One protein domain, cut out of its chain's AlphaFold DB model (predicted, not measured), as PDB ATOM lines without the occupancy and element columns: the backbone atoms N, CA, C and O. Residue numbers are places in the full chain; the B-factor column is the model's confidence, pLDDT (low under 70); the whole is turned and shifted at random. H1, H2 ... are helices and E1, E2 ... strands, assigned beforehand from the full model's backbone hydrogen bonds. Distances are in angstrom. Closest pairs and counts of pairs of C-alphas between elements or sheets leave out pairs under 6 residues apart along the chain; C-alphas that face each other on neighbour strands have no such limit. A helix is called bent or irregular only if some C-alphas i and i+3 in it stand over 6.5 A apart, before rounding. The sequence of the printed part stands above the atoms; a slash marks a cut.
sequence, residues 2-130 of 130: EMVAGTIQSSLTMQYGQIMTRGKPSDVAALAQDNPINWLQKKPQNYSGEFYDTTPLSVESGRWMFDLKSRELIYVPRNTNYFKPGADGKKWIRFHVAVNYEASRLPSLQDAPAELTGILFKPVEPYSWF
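Overview. This is residues 2 to 130 of the 130 residues of an uncharacterized protein of Betaproteobacteria bacterium RBG_16_56_24 (UniProt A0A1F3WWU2). A curled, strongly twisted sheet of five strands has the helical hairpin H1 and H2 packed over one face of its long, bent hairpin E4 and E5. The short strands E1, E2 and E3 extend the sheet at one end, and residues 105 to 110 stick out at the other. The printed part has 129 residues, along the chain H1 H2 H3 E1 E2 E3 E4 E5; the sheet's order is E1 E2 E3 E4 E5, mixed. The class is mixed, helices and strands, with 63 residues, under half, in named elements. It is only just compact, close to loose, with a radius of gyration of the C-alphas of 16.7 A, and elongated, spanning 53 by 31 by 25 A.

Along the chain. Find C-alpha 2 at (-0.321, -42.095, 8.195); from there H1 runs 28.7 A to residue 21. Next come H2, residues 25 to 31, 11.1 A, and H3, residues 36 to 39. E1 is residues 47 to 51, E2 64 to 67 and E3 72 to 75. E4 begins at C-alpha 93, (-8.878, -42.502, 15.467), runs 26.6 A to residue 102 and bends by 52 degrees at residue 97. E5, residues 115 to 123, 22.7 A, bends by 52 degrees at residue 120 and ends at C-alpha 123, (-11.207, -39.641, 9.504).

Arrangement. Start at edge strand E1, parallel to E2, with N 48 and O 64 2.8 A apart. E2 to E5 form a meander, each strand the antiparallel neighbour of the one before: look for N 65 and O 74 at 2.9 A, N 73 and O 95 at 2.8 A, and N 98 and O 120 at 2.8 A. The pairing is staggered: E4 pairs with E3 over residues 93 to 95 and with E5 over 95 to 102. H1 and H2 on one face of the sheet make two layers, helices and sheet. H1 has a height over the sheet of 6.1 A; its closest C-alpha pair with E5 is Gln 9 and Phe 121, 5.4 A. H2 runs along the strands, at 8 degrees to E4 on the local plane. H1, with residues 16 to 19 alone, touches H2, closest at the C-alphas of Ile 19 and Pro 25, 6.3 A; this hairpin has a shallow tilt of 29 degrees, opposite ways. H1, with residues 8 to 15 alone, touches H3, closest at the C-alphas of Ser 11 and Trp 39, 6.1 A. H3 only grazes the sheet with residues 36 to 37. Every O i to N i+4 pair is within hydrogen-bond range in H1; H2 has 0 of 3, but 3 of 4 O i to N i+3 pairs, and H3 is too short for an O i to N i+4 pair.

Size, cuts and confidence. The C-alphas farthest apart are those of Ser 58 and Ser 108, 53.6 A. The printed part has no cut. The links E1 to E2, E3 to E4 and E4 to E5 are long; in the second, residues 83 to 84 pair antiparallel with 128 to 129. Look at residues 53 to 57 for pLDDT under 70; the mean of the printed part is 90.7.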
ATOM      1  N   GLU A   2      -0.230 -42.860   9.435       92.00
ATOM      2  CA  GLU A   2      -0.321 -42.095   8.195       92.00
ATOM      3  C   GLU A   2       0.096 -42.886   6.945       92.00
ATOM      4  O   GLU A   2      -0.634 -42.895   5.961       92.00
ATOM      5  N   MET A   3       1.214 -43.625   6.990       94.31
ATOM      6  CA  MET A   3       1.660 -44.468   5.866       94.31
ATOM      7  C   MET A   3       0.613 -45.524   5.466       94.31
ATOM      8  O   MET A   3       0.352 -45.725   4.279       94.31
ATOM      9  N   VAL A   4      -0.001 -46.193   6.449       96.25
ATOM     10  CA  VAL A   4      -1.046 -47.197   6.196       96.25
ATOM     11  C   VAL A   4      -2.289 -46.518   5.626       96.25
ATOM     12  O   VAL A   4      -2.820 -46.997   4.631       96.25
ATOM     13  N   ALA A   5      -2.697 -45.368   6.174       96.31
ATOM     14  CA  ALA A   5      -3.830 -44.601   5.653       96.31
ATOM     15  C   ALA A   5      -3.615 -44.150   4.194       96.31
ATOM     16  O   ALA A   5      -4.499 -44.322   3.358       96.31
ATOM     17  N   GLY A   6      -2.420 -43.653   3.854       97.00
ATOM     18  CA  GLY A   6      -2.072 -43.273   2.480       97.00
ATOM     19  C   GLY A   6      -2.035 -44.461   1.511       97.00
ATOM     20  O   GLY A   6      -2.474 -44.354   0.363       97.00
ATOM     21  N   THR A   7      -1.572 -45.623   1.979       97.19
ATOM     22  CA  THR A   7      -1.574 -46.858   1.179       97.19
ATOM     23  C   THR A   7      -3.004 -47.353   0.947       97.19
ATOM     24  O   THR A   7      -3.346 -47.723  -0.176       97.19
ATOM     25  N   ILE A   8      -3.863 -47.286   1.969       97.81
ATOM     26  CA  ILE A   8      -5.296 -47.573   1.843       97.81
ATOM     27  C   ILE A   8      -5.932 -46.645   0.808       97.81
ATOM     28  O   ILE A   8      -6.547 -47.147  -0.130       97.81
ATOM     29  N   GLN A   9      -5.730 -45.325   0.903       97.56
ATOM     30  CA  GLN A   9      -6.262 -44.374  -0.081       97.56
ATOM     31  C   GLN A   9      -5.804 -44.712  -1.507       97.56
ATOM     32  O   GLN A   9      -6.604 -44.675  -2.438       97.56
ATOM     33  N   SER A  10      -4.535 -45.081  -1.688       97.00
ATOM     34  CA  SER A  10      -4.005 -45.463  -3.001       97.00
ATOM     35  C   SER A  10      -4.684 -46.726  -3.545       97.00
ATOM     36  O   SER A  10      -5.091 -46.758  -4.707       97.00
ATOM     37  N   SER A  11      -4.866 -47.749  -2.701       96.88
ATOM     38  CA  SER A  11      -5.578 -48.980  -3.074       96.88
ATOM     39  C   SER A  11      -7.050 -48.721  -3.404       96.88
ATOM     40  O   SER A  11      -7.565 -49.252  -4.384       96.88
ATOM     41  N   LEU A  12      -7.699 -47.833  -2.652       96.81
ATOM     42  CA  LEU A  12      -9.083 -47.420  -2.844       96.81
ATOM     43  C   LEU A  12      -9.277 -46.714  -4.192       96.81
ATOM     44  O   LEU A  12     -10.216 -47.028  -4.920       96.81
ATOM     45  N   THR A  13      -8.348 -45.834  -4.576       95.56
ATOM     46  CA  THR A  13      -8.343 -45.210  -5.907       95.56
ATOM     47  C   THR A  13      -8.216 -46.252  -7.026       95.56
ATOM     48  O   THR A  13      -8.890 -46.134  -8.051       95.56
ATOM     49  N   MET A  14      -7.404 -47.303  -6.842       95.81
ATOM     50  CA  MET A  14      -7.300 -48.398  -7.819       95.81
ATOM     51  C   MET A  14      -8.603 -49.202  -7.927       95.81
ATOM     52  O   MET A  14      -9.055 -49.458  -9.042       95.81
ATOM     53  N   GLN A  15      -9.228 -49.559  -6.798       95.56
ATOM     54  CA  GLN A  15     -10.523 -50.259  -6.782       95.56
ATOM     55  C   GLN A  15     -11.609 -49.431  -7.478       95.56
ATOM     56  O   GLN A  15     -12.326 -49.937  -8.341       95.56
ATOM     57  N   TYR A  16     -11.675 -48.133  -7.178       95.06
ATOM     58  CA  TYR A  16     -12.572 -47.198  -7.849       95.06
ATOM     59  C   TYR A  16     -12.357 -47.182  -9.368       95.06
ATOM     60  O   TYR A  16     -13.303 -47.392 -10.124       95.06
ATOM     61  N   GLY A  17     -11.113 -47.029  -9.834       94.31
ATOM     62  CA  GLY A  17     -10.796 -47.060 -11.266       94.31
ATOM     63  C   GLY A  17     -11.199 -48.377 -11.948       94.31
ATOM     64  O   GLY A  17     -11.724 -48.366 -13.062       94.31
ATOM     65  N   GLN A  18     -11.027 -49.518 -11.275       94.75
ATOM     66  CA  GLN A  18     -11.475 -50.819 -11.786       94.75
ATOM     67  C   GLN A  18     -13.000 -50.908 -11.923       94.75
ATOM     68  O   GLN A  18     -13.499 -51.453 -12.904       94.75
ATOM     69  N   ILE A  19     -13.753 -50.359 -10.969       94.94
ATOM     70  CA  ILE A  19     -15.218 -50.317 -11.047       94.94
ATOM     71  C   ILE A  19     -15.676 -49.409 -12.196       94.94
ATOM     72  O   ILE A  19     -16.534 -49.802 -12.993       94.94
ATOM     73  N   MET A  20     -15.062 -48.229 -12.334       92.62
ATOM     74  CA  MET A  20     -15.401 -47.273 -13.392       92.62
ATOM     75  C   MET A  20     -15.097 -47.824 -14.788       92.62
ATOM     76  O   MET A  20     -15.931 -47.726 -15.684       92.62
ATOM     77  N   THR A  21     -13.948 -48.482 -14.972       95.06
ATOM     78  CA  THR A  21     -13.576 -49.113 -16.256       95.06
ATOM     79  C   THR A  21     -14.476 -50.291 -16.636       95.06
ATOM     80  O   THR A  21     -14.641 -50.576 -17.818       95.06
ATOM     81  N   ARG A  22     -15.110 -50.948 -15.657       95.19
ATOM     82  CA  ARG A  22     -16.134 -51.982 -15.887       95.19
ATOM     83  C   ARG A  22     -17.522 -51.408 -16.190       95.19
ATOM     84  O   ARG A  22     -18.437 -52.186 -16.445       95.19
ATOM     85  N   GLY A  23     -17.694 -50.084 -16.139       91.69
ATOM     86  CA  GLY A  23     -18.971 -49.418 -16.399       91.69
ATOM     87  C   GLY A  23     -20.030 -49.672 -15.324       91.69
ATOM     88  O   GLY A  23     -21.217 -49.653 -15.636       91.69
ATOM     89  N   LYS A  24     -19.622 -49.936 -14.073       92.38
ATOM     90  CA  LYS A  24     -20.538 -50.242 -12.956       92.38
ATOM     91  C   LYS A  24     -20.428 -49.241 -11.798       92.38
ATOM     92  O   LYS A  24     -20.143 -49.648 -10.675       92.38
ATOM     93  N   PRO A  25     -20.654 -47.934 -12.016       87.94
ATOM     94  CA  PRO A  25     -20.480 -46.915 -10.973       87.94
ATOM     95  C   PRO A  25     -21.335 -47.160  -9.716       87.94
ATOM     96  O   PRO A  25     -20.941 -46.759  -8.624       87.94
ATOM     97  N   SER A  26     -22.460 -47.877  -9.833       89.06
ATOM     98  CA  SER A  26     -23.287 -48.304  -8.694       89.06
ATOM     99  C   SER A  26     -22.538 -49.169  -7.675       89.06
ATOM    100  O   SER A  26     -22.863 -49.133  -6.489       89.06
ATOM    101  N   ASP A  27     -21.521 -49.920  -8.106       93.00
ATOM    102  CA  ASP A  27     -20.771 -50.839  -7.244       93.00
ATOM    103  C   ASP A  27     -19.811 -50.086  -6.305       93.00
ATOM    104  O   ASP A  27     -19.357 -50.642  -5.307       93.00
ATOM    105  N   VAL A  28     -19.531 -48.801  -6.564       93.38
ATOM    106  CA  VAL A  28     -18.644 -47.981  -5.719       93.38
ATOM    107  C   VAL A  28     -19.191 -47.846  -4.297       93.38
ATOM    108  O   VAL A  28     -18.416 -47.819  -3.342       93.38
ATOM    109  N   ALA A  29     -20.516 -47.850  -4.126       91.75
ATOM    110  CA  ALA A  29     -21.142 -47.824  -2.805       91.75
ATOM    111  C   ALA A  29     -20.776 -49.049  -1.943       91.75
ATOM    112  O   ALA A  29     -20.709 -48.934  -0.719       91.75
ATOM    113  N   ALA A  30     -20.478 -50.200  -2.558       94.19
ATOM    114  CA  ALA A  30     -20.067 -51.399  -1.830       94.19
ATOM    115  C   ALA A  30     -18.682 -51.240  -1.179       94.19
ATOM    116  O   ALA A  30     -18.444 -51.805  -0.113       94.19
ATOM    117  N   LEU A  31     -17.797 -50.411  -1.752       95.31
ATOM    118  CA  LEU A  31     -16.483 -50.126  -1.163       95.31
ATOM    119  C   LEU A  31     -16.599 -49.427   0.199       95.31
ATOM    120  O   LEU A  31     -15.718 -49.582   1.036       95.31
ATOM    121  N   ALA A  32     -17.690 -48.696   0.449       94.56
ATOM    122  CA  ALA A  32     -17.939 -48.071   1.748       94.56
ATOM    123  C   ALA A  32     -18.310 -49.074   2.856       94.56
ATOM    124  O   ALA A  32     -18.277 -48.725   4.031       94.56
ATOM    125  N   GLN A  33     -18.687 -50.301   2.486       94.81
ATOM    126  CA  GLN A  33     -19.113 -51.354   3.414       94.81
ATOM    127  C   GLN A  33     -18.034 -52.420   3.637       94.81
ATOM    128  O   GLN A  33     -18.120 -53.207   4.586       94.81
ATOM    129  N   ASP A  34     -17.037 -52.469   2.757       96.31
ATOM    130  CA  ASP A  34     -15.955 -53.438   2.817       96.31
ATOM    131  C   ASP A  34     -14.826 -52.957   3.738       96.31
ATOM    132  O   ASP A  34     -14.641 -51.766   3.993       96.31
ATOM    133  N   ASN A  35     -14.062 -53.911   4.256       97.25
ATOM    134  CA  ASN A  35     -12.897 -53.622   5.067       97.25
ATOM    135  C   ASN A  35     -11.740 -53.168   4.161       97.25
ATOM    136  O   ASN A  35     -11.198 -53.987   3.411       97.25
ATOM    137  N   PRO A  36     -11.268 -51.914   4.273       97.44
ATOM    138  CA  PRO A  36     -10.249 -51.371   3.377       97.44
ATOM    139  C   PRO A  36      -8.895 -52.097   3.453       97.44
ATOM    140  O   PRO A  36      -8.074 -51.988   2.543       97.44
ATOM    141  N   ILE A  37      -8.640 -52.866   4.518       97.56
ATOM    142  CA  ILE A  37      -7.432 -53.695   4.635       97.56
ATOM    143  C   ILE A  37      -7.433 -54.851   3.624       97.56
ATOM    144  O   ILE A  37      -6.357 -55.302   3.228       97.56
ATOM    145  N   ASN A  38      -8.602 -55.318   3.175       96.50
ATOM    146  CA  ASN A  38      -8.712 -56.422   2.217       96.50
ATOM    147  C   ASN A  38      -8.264 -56.033   0.799       96.50
ATOM    148  O   ASN A  38      -7.953 -56.911  -0.002       96.50
ATOM    149  N   TRP A  39      -8.154 -54.737   0.497       94.88
ATOM    150  CA  TRP A  39      -7.653 -54.250  -0.794       94.88
ATOM    151  C   TRP A  39      -6.127 -54.189  -0.863       94.88
ATOM    152  O   TRP A  39      -5.551 -54.005  -1.938       94.88
ATOM    153  N   LEU A  40      -5.455 -54.326   0.281       95.94
ATOM    154  CA  LEU A  40      -4.004 -54.288   0.363       95.94
ATOM    155  C   LEU A  40      -3.423 -55.653  -0.015       95.94
ATOM    156  O   LEU A  40      -3.789 -56.674   0.559       95.94
ATOM    157  N   GLN A  41      -2.428 -55.665  -0.908       92.75
ATOM    158  CA  GLN A  41      -1.704 -56.895  -1.270       92.75
ATOM    159  C   GLN A  41      -1.023 -57.553  -0.060       92.75
ATOM    160  O   GLN A  41      -0.866 -58.770  -0.004       92.75
ATOM    161  N   LYS A  42      -0.613 -56.740   0.919       94.25
ATOM    162  CA  LYS A  42      -0.042 -57.192   2.185       94.25
ATOM    163  C   LYS A  42      -0.748 -56.486   3.333       94.25
ATOM    164  O   LYS A  42      -0.707 -55.260   3.426       94.25
ATOM    165  N   LYS A  43      -1.345 -57.267   4.236       95.69
ATOM    166  CA  LYS A  43      -1.952 -56.726   5.457       95.69
ATOM    167  C   LYS A  43      -0.870 -56.073   6.338       95.69
ATOM    168  O   LYS A  43       0.212 -56.654   6.488       95.69
ATOM    169  N   PRO A  44      -1.127 -54.892   6.931       96.25
ATOM    170  CA  PRO A  44      -0.208 -54.277   7.882       96.25
ATOM    171  C   PRO A  44       0.072 -55.223   9.053       96.25
ATOM    172  O   PRO A  44      -0.846 -55.849   9.579       96.25
ATOM    173  N   GLN A  45       1.326 -55.311   9.501       95.25
ATOM    174  CA  GLN A  45       1.710 -56.208  10.605       95.25
ATOM    175  C   GLN A  45       0.985 -55.890  11.920       95.25
ATOM    176  O   GLN A  45       0.768 -56.768  12.749       95.25
ATOM    177  N   ASN A  46       0.603 -54.629  12.109       95.06
ATOM    178  CA  ASN A  46      -0.122 -54.150  13.278       95.06
ATOM    179  C   ASN A  46      -1.647 -54.163  13.081       95.06
ATOM    180  O   ASN A  46      -2.354 -53.474  13.812       95.06
ATOM    181  N   TYR A  47      -2.168 -54.901  12.101       96.38
ATOM    182  CA  TYR A  47      -3.601 -55.139  11.966       96.38
ATOM    183  C   TYR A  47      -4.043 -56.276  12.895       96.38
ATOM    184  O   TYR A  47      -3.422 -57.335  12.935       96.38
ATOM    185  N   SER A  48      -5.094 -56.043  13.674       94.88
ATOM    186  CA  SER A  48      -5.571 -56.967  14.715       94.88
ATOM    187  C   SER A  48      -6.753 -57.820  14.267       94.88
ATOM    188  O   SER A  48      -7.129 -58.735  14.985       94.88
ATOM    189  N   GLY A  49      -7.321 -57.539  13.090       94.00
ATOM    190  CA  GLY A  49      -8.482 -58.248  12.562       94.00
ATOM    191  C   GLY A  49      -9.774 -57.433  12.593       94.00
ATOM    192  O   GLY A  49      -9.767 -56.204  12.734       94.00
ATOM    193  N   GLU A  50     -10.871 -58.156  12.399       94.19
ATOM    194  CA  GLU A  50     -12.241 -57.654  12.325       94.19
ATOM    195  C   GLU A  50     -12.990 -58.068  13.592       94.19
ATOM    196  O   GLU A  50     -12.849 -59.200  14.055       94.19
ATOM    197  N   PHE A  51     -13.775 -57.155  14.158       91.31
ATOM    198  CA  PHE A  51     -14.439 -57.352  15.445       91.31
ATOM    199  C   PHE A  51     -15.876 -56.832  15.394       91.31
ATOM    200  O   PHE A  51     -16.165 -55.858  14.701       91.31
ATOM    201  N   TYR A  52     -16.772 -57.476  16.142       83.44
ATOM    202  CA  TYR A  52     -18.166 -57.062  16.282       83.44
ATOM    203  C   TYR A  52     -18.348 -56.385  17.643       83.44
ATOM    204  O   TYR A  52     -18.303 -57.065  18.664       83.44
ATOM    205  N   ASP A  53     -18.546 -55.064  17.638       69.50
ATOM    206  CA  ASP A  53     -18.635 -54.202  18.828       69.50
ATOM    207  C   ASP A  53     -17.322 -54.092  19.621       69.50
ATOM    208  O   ASP A  53     -16.815 -55.036  20.234       69.50
ATOM    209  N   THR A  54     -16.714 -52.912  19.552       62.41
ATOM    210  CA  THR A  54     -15.298 -52.754  19.862       62.41
ATOM    211  C   THR A  54     -15.135 -51.878  21.089       62.41
ATOM    212  O   THR A  54     -15.353 -50.664  21.080       62.41
ATOM    213  N   THR A  55     -14.744 -52.507  22.196       62.97
ATOM    214  CA  THR A  55     -14.234 -51.757  23.343       62.97
ATOM    215  C   THR A  55     -12.755 -51.477  23.073       62.97
ATOM    216  O   THR A  55     -11.987 -52.432  23.013       62.97
ATOM    217  N   PRO A  56     -12.311 -50.210  22.939       57.94
ATOM    218  CA  PRO A  56     -10.922 -49.878  22.593       57.94
ATOM    219  C   PRO A  56      -9.869 -50.505  23.520       57.94
ATOM    220  O   PRO A  56      -8.711 -50.627  23.145       57.94
ATOM    221  N   LEU A  57     -10.271 -50.900  24.732       60.44
ATOM    222  CA  LEU A  57      -9.418 -51.535  25.736       60.44
ATOM    223  C   LEU A  57      -8.954 -52.951  25.354       60.44
ATOM    224  O   LEU A  57      -8.005 -53.437  25.959       60.44
ATOM    225  N   SER A  58      -9.596 -53.621  24.389       72.50
ATOM    226  CA  SER A  58      -9.211 -54.982  23.984       72.50
ATOM    227  C   SER A  58      -8.088 -55.026  22.945       72.50
ATOM    228  O   SER A  58      -7.513 -56.091  22.724       72.50
ATOM    229  N   VAL A  59      -7.756 -53.896  22.312       82.12
ATOM    230  CA  VAL A  59      -6.728 -53.819  21.268       82.12
ATOM    231  C   VAL A  59      -5.525 -53.043  21.781       82.12
ATOM    232  O   VAL A  59      -5.644 -51.915  22.257       82.12
ATOM    233  N   GLU A  60      -4.340 -53.644  21.662       86.75
ATOM    234  CA  GLU A  60      -3.103 -52.994  22.090       86.75
ATOM    235  C   GLU A  60      -2.850 -51.698  21.309       86.75
ATOM    236  O   GLU A  60      -3.186 -51.552  20.129       86.75
ATOM    237  N   SER A  61      -2.179 -50.759  21.965       91.06
ATOM    238  CA  SER A  61      -1.837 -49.483  21.362       91.06
ATOM    239  C   SER A  61      -0.867 -49.636  20.177       91.06
ATOM    240  O   SER A  61      -0.016 -50.525  20.110       91.06
ATOM    241  N   GLY A  62      -0.989 -48.744  19.198       93.50
ATOM    242  CA  GLY A  62      -0.250 -48.776  17.938       93.50
ATOM    243  C   GLY A  62      -0.814 -49.734  16.887       93.50
ATOM    244  O   GLY A  62      -0.122 -50.006  15.901       93.50
ATOM    245  N   ARG A  63      -2.034 -50.249  17.070       94.88
ATOM    246  CA  ARG A  63      -2.644 -51.248  16.186       94.88
ATOM    247  C   ARG A  63      -3.886 -50.729  15.471       94.88
ATOM    248  O   ARG A  63      -4.553 -49.800  15.922       94.88
ATOM    249  N   TRP A  64      -4.162 -51.359  14.336       95.81
ATOM    250  CA  TRP A  64      -5.375 -51.188  13.549       95.81
ATOM    251  C   TRP A  64      -6.359 -52.313  13.836       95.81
ATOM    252  O   TRP A  64      -5.953 -53.443  14.113       95.81
ATOM    253  N   MET A  65      -7.643 -52.032  13.697       95.19
ATOM    254  CA  MET A  65      -8.715 -53.021  13.735       95.19
ATOM    255  C   MET A  65      -9.914 -52.504  12.938       95.19
ATOM    256  O   MET A  65     -10.056 -51.298  12.764       95.19
ATOM    257  N   PHE A  66     -10.756 -53.401  12.433       95.81
ATOM    258  CA  PHE A  66     -11.970 -53.029  11.704       95.81
ATOM    259  C   PHE A  66     -13.206 -53.363  12.542       95.81
ATOM    260  O   PHE A  66     -13.326 -54.490  13.026       95.81
ATOM    261  N   ASP A  67     -14.096 -52.391  12.725       93.88
ATOM    262  CA  ASP A  67     -15.373 -52.591  13.409       93.88
ATOM    263  C   ASP A  67     -16.453 -52.976  12.390       93.88
ATOM    264  O   ASP A  67     -16.843 -52.189  11.527       93.88
ATOM    265  N   LEU A  68     -16.956 -54.204  12.504       93.00
ATOM    266  CA  LEU A  68     -17.985 -54.756  11.624       93.00
ATOM    267  C   LEU A  68     -19.343 -54.059  11.779       93.00
ATOM    268  O   LEU A  68     -20.157 -54.113  10.854       93.00
ATOM    269  N   LYS A  69     -19.598 -53.418  12.927       92.44
ATOM    270  CA  LYS A  69     -20.863 -52.740  13.230       92.44
ATOM    271  C   LYS A  69     -20.923 -51.359  12.585       92.44
ATOM    272  O   LYS A  69     -21.914 -51.048  11.931       92.44
ATOM    273  N   SER A  70     -19.882 -50.546  12.761       92.94
ATOM    274  CA  SER A  70     -19.822 -49.189  12.196       92.94
ATOM    275  C   SER A  70     -19.206 -49.126  10.797       92.94
ATOM    276  O   SER A  70     -19.353 -48.108  10.126       92.94
ATOM    277  N   ARG A  71     -18.550 -50.204  10.339       95.31
ATOM    278  CA  ARG A  71     -17.741 -50.239   9.104       95.31
ATOM    279  C   ARG A  71     -16.591 -49.231   9.122       95.31
ATOM    280  O   ARG A  71     -16.187 -48.700   8.090       95.31
ATOM    281  N   GLU A  72     -16.042 -48.983  10.308       95.31
ATOM    282  CA  GLU A  72     -14.926 -48.065  10.512       95.31
ATOM    283  C   GLU A  72     -13.618 -48.839  10.708       95.31
ATOM    284  O   GLU A  72     -13.553 -49.840  11.427       95.31
ATOM    285  N   LEU A  73     -12.538 -48.341  10.104       96.31
ATOM    286  CA  LEU A  73     -11.189 -48.781  10.432       96.31
ATOM    287  C   LEU A  73     -10.645 -47.902  11.557       96.31
ATOM    288  O   LEU A  73     -10.517 -46.688  11.413       96.31
ATOM    289  N   ILE A  74     -10.300 -48.522  12.676       94.88
ATOM    290  CA  ILE A  74      -9.906 -47.838  13.901       94.88
ATOM    291  C   ILE A  74      -8.411 -48.035  14.131       94.88
ATOM    292  O   ILE A  74      -7.904 -49.157  14.090       94.88
ATOM    293  N   TYR A  75      -7.704 -46.941  14.400       95.00
ATOM    294  CA  TYR A  75      -6.340 -46.955  14.913       95.00
ATOM    295  C   TYR A  75      -6.333 -46.577  16.390       95.00
ATOM    296  O   TYR A  75      -6.885 -45.541  16.765       95.00
ATOM    297  N   VAL A  76      -5.660 -47.373  17.218       93.38
ATOM    298  CA  VAL A  76      -5.401 -47.047  18.626       93.38
ATOM    299  C   VAL A  76      -4.007 -46.416  18.717       93.38
ATOM    300  O   VAL A  76      -3.019 -47.113  18.495       93.38
ATOM    301  N   PRO A  77      -3.860 -45.110  19.006       92.12
ATOM    302  CA  PRO A  77      -2.562 -44.463  19.166       92.12
ATOM    303  C   PRO A  77      -1.652 -45.127  20.198       92.12
ATOM    304  O   PRO A  77      -2.073 -45.411  21.314       92.12
ATOM    305  N   ARG A  78      -0.368 -45.300  19.851       89.69
ATOM    306  CA  ARG A  78       0.660 -45.804  20.782       89.69
ATOM    307  C   ARG A  78       0.948 -44.817  21.916       89.69
ATOM    308  O   ARG A  78       1.033 -45.216  23.070       89.69
ATOM    309  N   ASN A  79       1.106 -43.538  21.578       85.31
ATOM    310  CA  ASN A  79       1.310 -42.458  22.538       85.31
ATOM    311  C   ASN A  79       0.055 -41.588  22.558       85.31
ATOM    312  O   ASN A  79      -0.339 -41.061  21.524       85.31
ATOM    313  N   THR A  80      -0.574 -41.458  23.722       85.75
ATOM    314  CA  THR A  80      -1.811 -40.679  23.878       85.75
ATOM    315  C   THR A  80      -1.623 -39.427  24.727       85.75
ATOM    316  O   THR A  80      -2.602 -38.738  24.994       85.75
ATOM    317  N   ASN A  81      -0.390 -39.119  25.149       86.19
ATOM    318  CA  ASN A  81      -0.100 -37.979  26.027       86.19
ATOM    319  C   ASN A  81      -0.387 -36.634  25.348       86.19
ATOM    320  O   ASN A  81      -0.760 -35.680  26.017       86.19
ATOM    321  N   TYR A  82      -0.269 -36.596  24.022       86.81
ATOM    322  CA  TYR A  82      -0.509 -35.414  23.192       86.81
ATOM    323  C   TYR A  82      -1.680 -35.598  22.222       86.81
ATOM    324  O   TYR A  82      -1.889 -34.787  21.325       86.81
ATOM    325  N   PHE A  83      -2.431 -36.692  22.364       90.69
ATOM    326  CA  PHE A  83      -3.557 -36.985  21.489       90.69
ATOM    327  C   PHE A  83      -4.822 -36.328  22.033       90.69
ATOM    328  O   PHE A  83      -5.243 -36.638  23.151       90.69
ATOM    329  N   LYS A  84      -5.454 -35.466  21.233       88.44
ATOM    330  CA  LYS A  84      -6.786 -34.952  21.545       88.44
ATOM    331  C   LYS A  84      -7.836 -35.953  21.048       88.44
ATOM    332  O   LYS A  84      -7.933 -36.134  19.834       88.44
ATOM    333  N   PRO A  85      -8.602 -36.605  21.943       83.12
ATOM    334  CA  PRO A  85      -9.643 -37.535  21.525       83.12
ATOM    335  C   PRO A  85     -10.772 -36.819  20.779       83.12
ATOM    336  O   PRO A  85     -10.960 -35.606  20.922       83.12
ATOM    337  N   GLY A  86     -11.514 -37.603  19.996       81.31
ATOM    338  CA  GLY A  86     -12.729 -37.166  19.317       81.31
ATOM    339  C   GLY A  86     -13.892 -36.907  20.278       81.31
ATOM    340  O   GLY A  86     -13.737 -36.933  21.503       81.31
ATOM    341  N   ALA A  87     -15.079 -36.667  19.723       84.19
ATOM    342  CA  ALA A  87     -16.280 -36.307  20.476       84.19
ATOM    343  C   ALA A  87     -16.729 -37.389  21.476       84.19
ATOM    344  O   ALA A  87     -17.369 -37.073  22.477       84.19
ATOM    345  N   ASP A  88     -16.369 -38.652  21.239       85.44
ATOM    346  CA  ASP A  88     -16.665 -39.773  22.137       85.44
ATOM    347  C   ASP A  88     -15.683 -39.910  23.319       85.44
ATOM    348  O   ASP A  88     -15.835 -40.805  24.153       85.44
ATOM    349  N   GLY A  89     -14.667 -39.041  23.397       84.44
ATOM    350  CA  GLY A  89     -13.663 -39.019  24.462       84.44
ATOM    351  C   GLY A  89     -12.684 -40.197  24.442       84.44
ATOM    352  O   GLY A  89     -11.800 -40.279  25.300       84.44
ATOM    353  N   LYS A  90     -12.794 -41.111  23.473       87.88
ATOM    354  CA  LYS A  90     -11.935 -42.290  23.382       87.88
ATOM    355  C   LYS A  90     -10.635 -41.950  22.659       87.88
ATOM    356  O   LYS A  90     -10.581 -41.204  21.683       87.88
ATOM    357  N   LYS A  91      -9.544 -42.542  23.143       88.81
ATOM    358  CA  LYS A  91      -8.193 -42.372  22.592       88.81
ATOM    359  C   LYS A  91      -7.984 -43.288  21.389       88.81
ATOM    360  O   LYS A  91      -7.193 -44.224  21.441       88.81
ATOM    361  N   TRP A  92      -8.732 -43.028  20.330       91.44
ATOM    362  CA  TRP A  92      -8.675 -43.748  19.066       91.44
ATOM    363  C   TRP A  92      -8.923 -42.795  17.900       91.44
ATOM    364  O   TRP A  92      -9.368 -41.665  18.088       91.44
ATOM    365  N   ILE A  93      -8.607 -43.245  16.693       93.38
ATOM    366  CA  ILE A  93      -8.878 -42.502  15.467       93.38
ATOM    367  C   ILE A  93      -9.667 -43.427  14.560       93.38
ATOM    368  O   ILE A  93      -9.198 -44.515  14.222       93.38
ATOM    369  N   ARG A  94     -10.871 -42.998  14.192       94.69
ATOM    370  CA  ARG A  94     -11.798 -43.770  13.366       94.69
ATOM    371  C   ARG A  94     -11.756 -43.238  11.949       94.69
ATOM    372  O   ARG A  94     -11.817 -42.028  11.738       94.69
ATOM    373  N   PHE A  95     -11.643 -44.141  10.992       96.94
ATOM    374  CA  PHE A  95     -11.632 -43.840   9.573       96.94
ATOM    375  C   PHE A  95     -12.767 -44.570   8.883       96.94
ATOM    376  O   PHE A  95     -13.120 -45.685   9.260       96.94
ATOM    377  N   HIS A  96     -13.280 -43.966   7.824       97.50
ATOM    378  CA  HIS A  96     -14.272 -44.586   6.969       97.50
ATOM    379  C   HIS A  96     -13.993 -44.264   5.505       97.50
ATOM    380  O   HIS A  96     -13.232 -43.349   5.168       97.50
ATOM    381  N   VAL A  97     -14.623 -45.043   4.637       97.75
ATOM    382  CA  VAL A  97     -14.621 -44.815   3.200       97.75
ATOM    383  C   VAL A  97     -15.846 -43.971   2.866       97.75
ATOM    384  O   VAL A  97     -16.984 -44.383   3.074       97.75
ATOM    385  N   ALA A  98     -15.603 -42.762   2.377       96.00
ATOM    386  CA  ALA A  98     -16.623 -41.809   1.981       96.00
ATOM    387  C   ALA A  98     -16.723 -41.762   0.458       96.00
ATOM    388  O   ALA A  98     -15.743 -41.458  -0.222       96.00
ATOM    389  N   VAL A  99     -17.915 -42.045  -0.059       93.81
ATOM    390  CA  VAL A  99     -18.252 -41.863  -1.471       93.81
ATOM    391  C   VAL A  99     -18.813 -40.458  -1.639       93.81
ATOM    392  O   VAL A  99     -19.770 -40.092  -0.956       93.81
ATOM    393  N   ASN A 100     -18.207 -39.668  -2.519       91.44
ATOM    394  CA  ASN A 100     -18.591 -38.281  -2.731       91.44
ATOM    395  C   ASN A 100     -19.446 -38.158  -3.989       91.44
ATOM    396  O   ASN A 100     -19.062 -38.633  -5.059       91.44
ATOM    397  N   TYR A 101     -20.572 -37.469  -3.843       89.62
ATOM    398  CA  TYR A 101     -21.418 -37.048  -4.947       89.62
ATOM    399  C   TYR A 101     -21.487 -35.525  -4.932       89.62
ATOM    400  O   TYR A 101     -21.762 -34.936  -3.886       89.62
ATOM    401  N   GLU A 102     -21.229 -34.886  -6.066       88.81
ATOM    402  CA  GLU A 102     -21.368 -33.436  -6.211       88.81
ATOM    403  C   GLU A 102     -22.304 -33.119  -7.375       88.81
ATOM    404  O   GLU A 102     -22.380 -33.862  -8.354       88.81
ATOM    405  N   ALA A 103     -23.020 -32.000  -7.273       88.81
ATOM    406  CA  ALA A 103     -23.756 -31.466  -8.407       88.81
ATOM    407  C   ALA A 103     -22.791 -31.144  -9.557       88.81
ATOM    408  O   ALA A 103     -21.645 -30.732  -9.331       88.81
ATOM    409  N   SER A 104     -23.262 -31.313 -10.792       84.81
ATOM    410  CA  SER A 104     -22.442 -31.002 -11.954       84.81
ATOM    411  C   SER A 104     -22.069 -29.520 -11.964       84.81
ATOM    412  O   SER A 104     -22.897 -28.638 -11.737       84.81
ATOM    413  N   ARG A 105     -20.800 -29.232 -12.260       85.44
ATOM    414  CA  ARG A 105     -20.317 -27.853 -12.446       85.44
ATOM    415  C   ARG A 105     -20.640 -27.316 -13.841       85.44
ATOM    416  O   ARG A 105     -20.395 -26.143 -14.115       85.44
ATOM    417  N   LEU A 106     -21.154 -28.167 -14.730       86.31
ATOM    418  CA  LEU A 106     -21.508 -27.793 -16.092       86.31
ATOM    419  C   LEU A 106     -22.880 -27.101 -16.109       86.31
ATOM    420  O   LEU A 106     -23.844 -27.680 -15.608       86.31
ATOM    421  N   PRO A 107     -23.010 -25.908 -16.727       85.88
ATOM    422  CA  PRO A 107     -24.284 -25.188 -16.783       85.88
ATOM    423  C   PRO A 107     -25.431 -26.009 -17.380       85.88
ATOM    424  O   PRO A 107     -26.565 -25.902 -16.932       85.88
ATOM    425  N   SER A 108     -25.132 -26.870 -18.355       89.56
ATOM    426  CA  SER A 108     -26.113 -27.733 -19.021       89.56
ATOM    427  C   SER A 108     -26.662 -28.864 -18.146       89.56
ATOM    428  O   SER A 108     -27.597 -29.537 -18.565       89.56
ATOM    429  N   LEU A 109     -26.064 -29.117 -16.979       84.94
ATOM    430  CA  LEU A 109     -26.388 -30.237 -16.090       84.94
ATOM    431  C   LEU A 109     -26.705 -29.771 -14.658       84.94
ATOM    432  O   LEU A 109     -26.618 -30.564 -13.728       84.94
ATOM    433  N   GLN A 110     -27.069 -28.499 -14.457       81.19
ATOM    434  CA  GLN A 110     -27.363 -27.965 -13.117       81.19
ATOM    435  C   GLN A 110     -28.555 -28.646 -12.429       81.19
ATOM    436  O   GLN A 110     -28.523 -28.817 -11.215       81.19
ATOM    437  N   ASP A 111     -29.557 -29.083 -13.198       87.25
ATOM    438  CA  ASP A 111     -30.730 -29.803 -12.681       87.25
ATOM    439  C   ASP A 111     -30.547 -31.333 -12.678       87.25
ATOM    440  O   ASP A 111     -31.462 -32.081 -12.322       87.25
ATOM    441  N   ALA A 112     -29.380 -31.829 -13.106       87.00
ATOM    442  CA  ALA A 112     -29.094 -33.256 -13.098       87.00
ATOM    443  C   ALA A 112     -28.827 -33.755 -11.661       87.00
ATOM    444  O   ALA A 112     -28.354 -32.994 -10.810       87.00
ATOM    445  N   PRO A 113     -29.088 -35.043 -11.369       86.75
ATOM    446  CA  PRO A 113     -28.688 -35.648 -10.104       86.75
ATOM    447  C   PRO A 113     -27.187 -35.486  -9.842       86.75
ATOM    448  O   PRO A 113     -26.387 -35.472 -10.776       86.75
ATOM    449  N   ALA A 114     -26.806 -35.416  -8.564       87.94
ATOM    450  CA  ALA A 114     -25.402 -35.354  -8.176       87.94
ATOM    451  C   ALA A 114     -24.627 -36.557  -8.737       87.94
ATOM    452  O   ALA A 114     -25.047 -37.709  -8.608       87.94
ATOM    453  N   GLU A 115     -23.484 -36.275  -9.348       87.62
ATOM    454  CA  GLU A 115     -22.634 -37.271  -9.982       87.62
ATOM    455  C   GLU A 115     -21.578 -37.762  -9.000       87.62
ATOM    456  O   GLU A 115     -21.103 -37.023  -8.137       87.62
ATOM    457  N   LEU A 116     -21.196 -39.027  -9.146       87.44
ATOM    458  CA  LEU A 116     -20.103 -39.621  -8.390       87.44
ATOM    459  C   LEU A 116     -18.785 -38.930  -8.763       87.44
ATOM    460  O   LEU A 116     -18.280 -39.109  -9.871       87.44
ATOM    461  N   THR A 117     -18.212 -38.166  -7.835       86.12
ATOM    462  CA  THR A 117     -16.988 -37.386  -8.082       86.12
ATOM    463  C   THR A 117     -15.736 -38.026  -7.509       86.12
ATOM    464  O   THR A 117     -14.630 -37.730  -7.964       86.12
ATOM    465  N   GLY A 118     -15.873 -38.926  -6.536       87.38
ATOM    466  CA  GLY A 118     -14.724 -39.652  -6.019       87.38
ATOM    467  C   GLY A 118     -14.991 -40.448  -4.756       87.38
ATOM    468  O   GLY A 118     -16.124 -40.599  -4.295       87.38
ATOM    469  N   ILE A 119     -13.900 -40.964  -4.198       94.38
ATOM    470  CA  ILE A 119     -13.911 -41.799  -3.006       94.38
ATOM    471  C   ILE A 119     -12.693 -41.494  -2.128       94.38
ATOM    472  O   ILE A 119     -11.569 -41.349  -2.618       94.38
ATOM    473  N   LEU A 120     -12.918 -41.361  -0.822       96.50
ATOM    474  CA  LEU A 120     -11.895 -40.957   0.139       96.50
ATOM    475  C   LEU A 120     -11.884 -41.880   1.352       96.50
ATOM    476  O   LEU A 120     -12.920 -42.141   1.952       96.50
ATOM    477  N   PHE A 121     -10.696 -42.304   1.758       97.62
ATOM    478  CA  PHE A 121     -10.435 -42.873   3.066       97.62
ATOM    479  C   PHE A 121     -10.065 -41.733   4.014       97.62
ATOM    480  O   PHE A 121      -8.971 -41.170   3.929       97.62
ATOM    481  N   LYS A 122     -10.997 -41.350   4.889       96.19
ATOM    482  CA  LYS A 122     -10.857 -40.153   5.726       96.19
ATOM    483  C   LYS A 122     -11.230 -40.420   7.184       96.19
ATOM    484  O   LYS A 122     -11.967 -41.370   7.457       96.19
ATOM    485  N   PRO A 123     -10.746 -39.592   8.124       95.50
ATOM    486  CA  PRO A 123     -11.207 -39.641   9.504       95.50
ATOM    487  C   PRO A 123     -12.712 -39.365   9.578       95.50
ATOM    488  O   PRO A 123     -13.215 -38.486   8.878       95.50
ATOM    489  N   VAL A 124     -13.415 -40.101  10.438       94.88
ATOM    490  CA  VAL A 124     -14.840 -39.881  10.747       94.88
ATOM    491  C   VAL A 124     -15.035 -38.517  11.409       94.88
ATOM    492  O   VAL A 124     -16.017 -37.825  11.156       94.88
ATOM    493  N   GLU A 125     -14.059 -38.105  12.214       92.31
ATOM    494  CA  GLU A 125     -14.004 -36.800  12.856       92.31
ATOM    495  C   GLU A 125     -12.566 -36.254  12.838       92.31
ATOM    496  O   GLU A 125     -11.609 -37.040  12.813       92.31
ATOM    497  N   PRO A 126     -12.377 -34.921  12.833       89.38
ATOM    498  CA  PRO A 126     -11.052 -34.327  12.939       89.38
ATOM    499  C   PRO A 126     -10.355 -34.744  14.239       89.38
ATOM    500  O   PRO A 126     -10.961 -34.742  15.308       89.38
ATOM    501  N   TYR A 127      -9.058 -35.027  14.158       88.69
ATOM    502  CA  TYR A 127      -8.202 -35.281  15.315       88.69
ATOM    503  C   TYR A 127      -6.951 -34.405  15.242       88.69
ATOM    504  O   TYR A 127      -6.562 -33.945  14.167       88.69
ATOM    505  N   SER A 128      -6.306 -34.180  16.384       87.56
ATOM    506  CA  SER A 128      -5.081 -33.385  16.457       87.56
ATOM    507  C   SER A 128      -4.084 -33.956  17.457       87.56
ATOM    508  O   SER A 128      -4.458 -34.559  18.469       87.56
ATOM    509  N   TRP A 129      -2.812 -33.701  17.173       87.25
ATOM    510  CA  TRP A 129      -1.694 -33.891  18.090       87.25
ATOM    511  C   TRP A 129      -1.240 -32.518  18.596       87.25
ATOM    512  O   TRP A 129      -1.294 -31.555  17.827       87.25
ATOM    513  N   PHE A 130      -0.829 -32.432  19.860       79.69
ATOM    514  CA  PHE A 130      -0.221 -31.236  20.454       79.69
ATOM    515  C   PHE A 130       1.300 -31.352  20.565       79.69
ATOM    516  O   PHE A 130       1.799 -32.493  20.689       79.69
TER     517      PHE A 130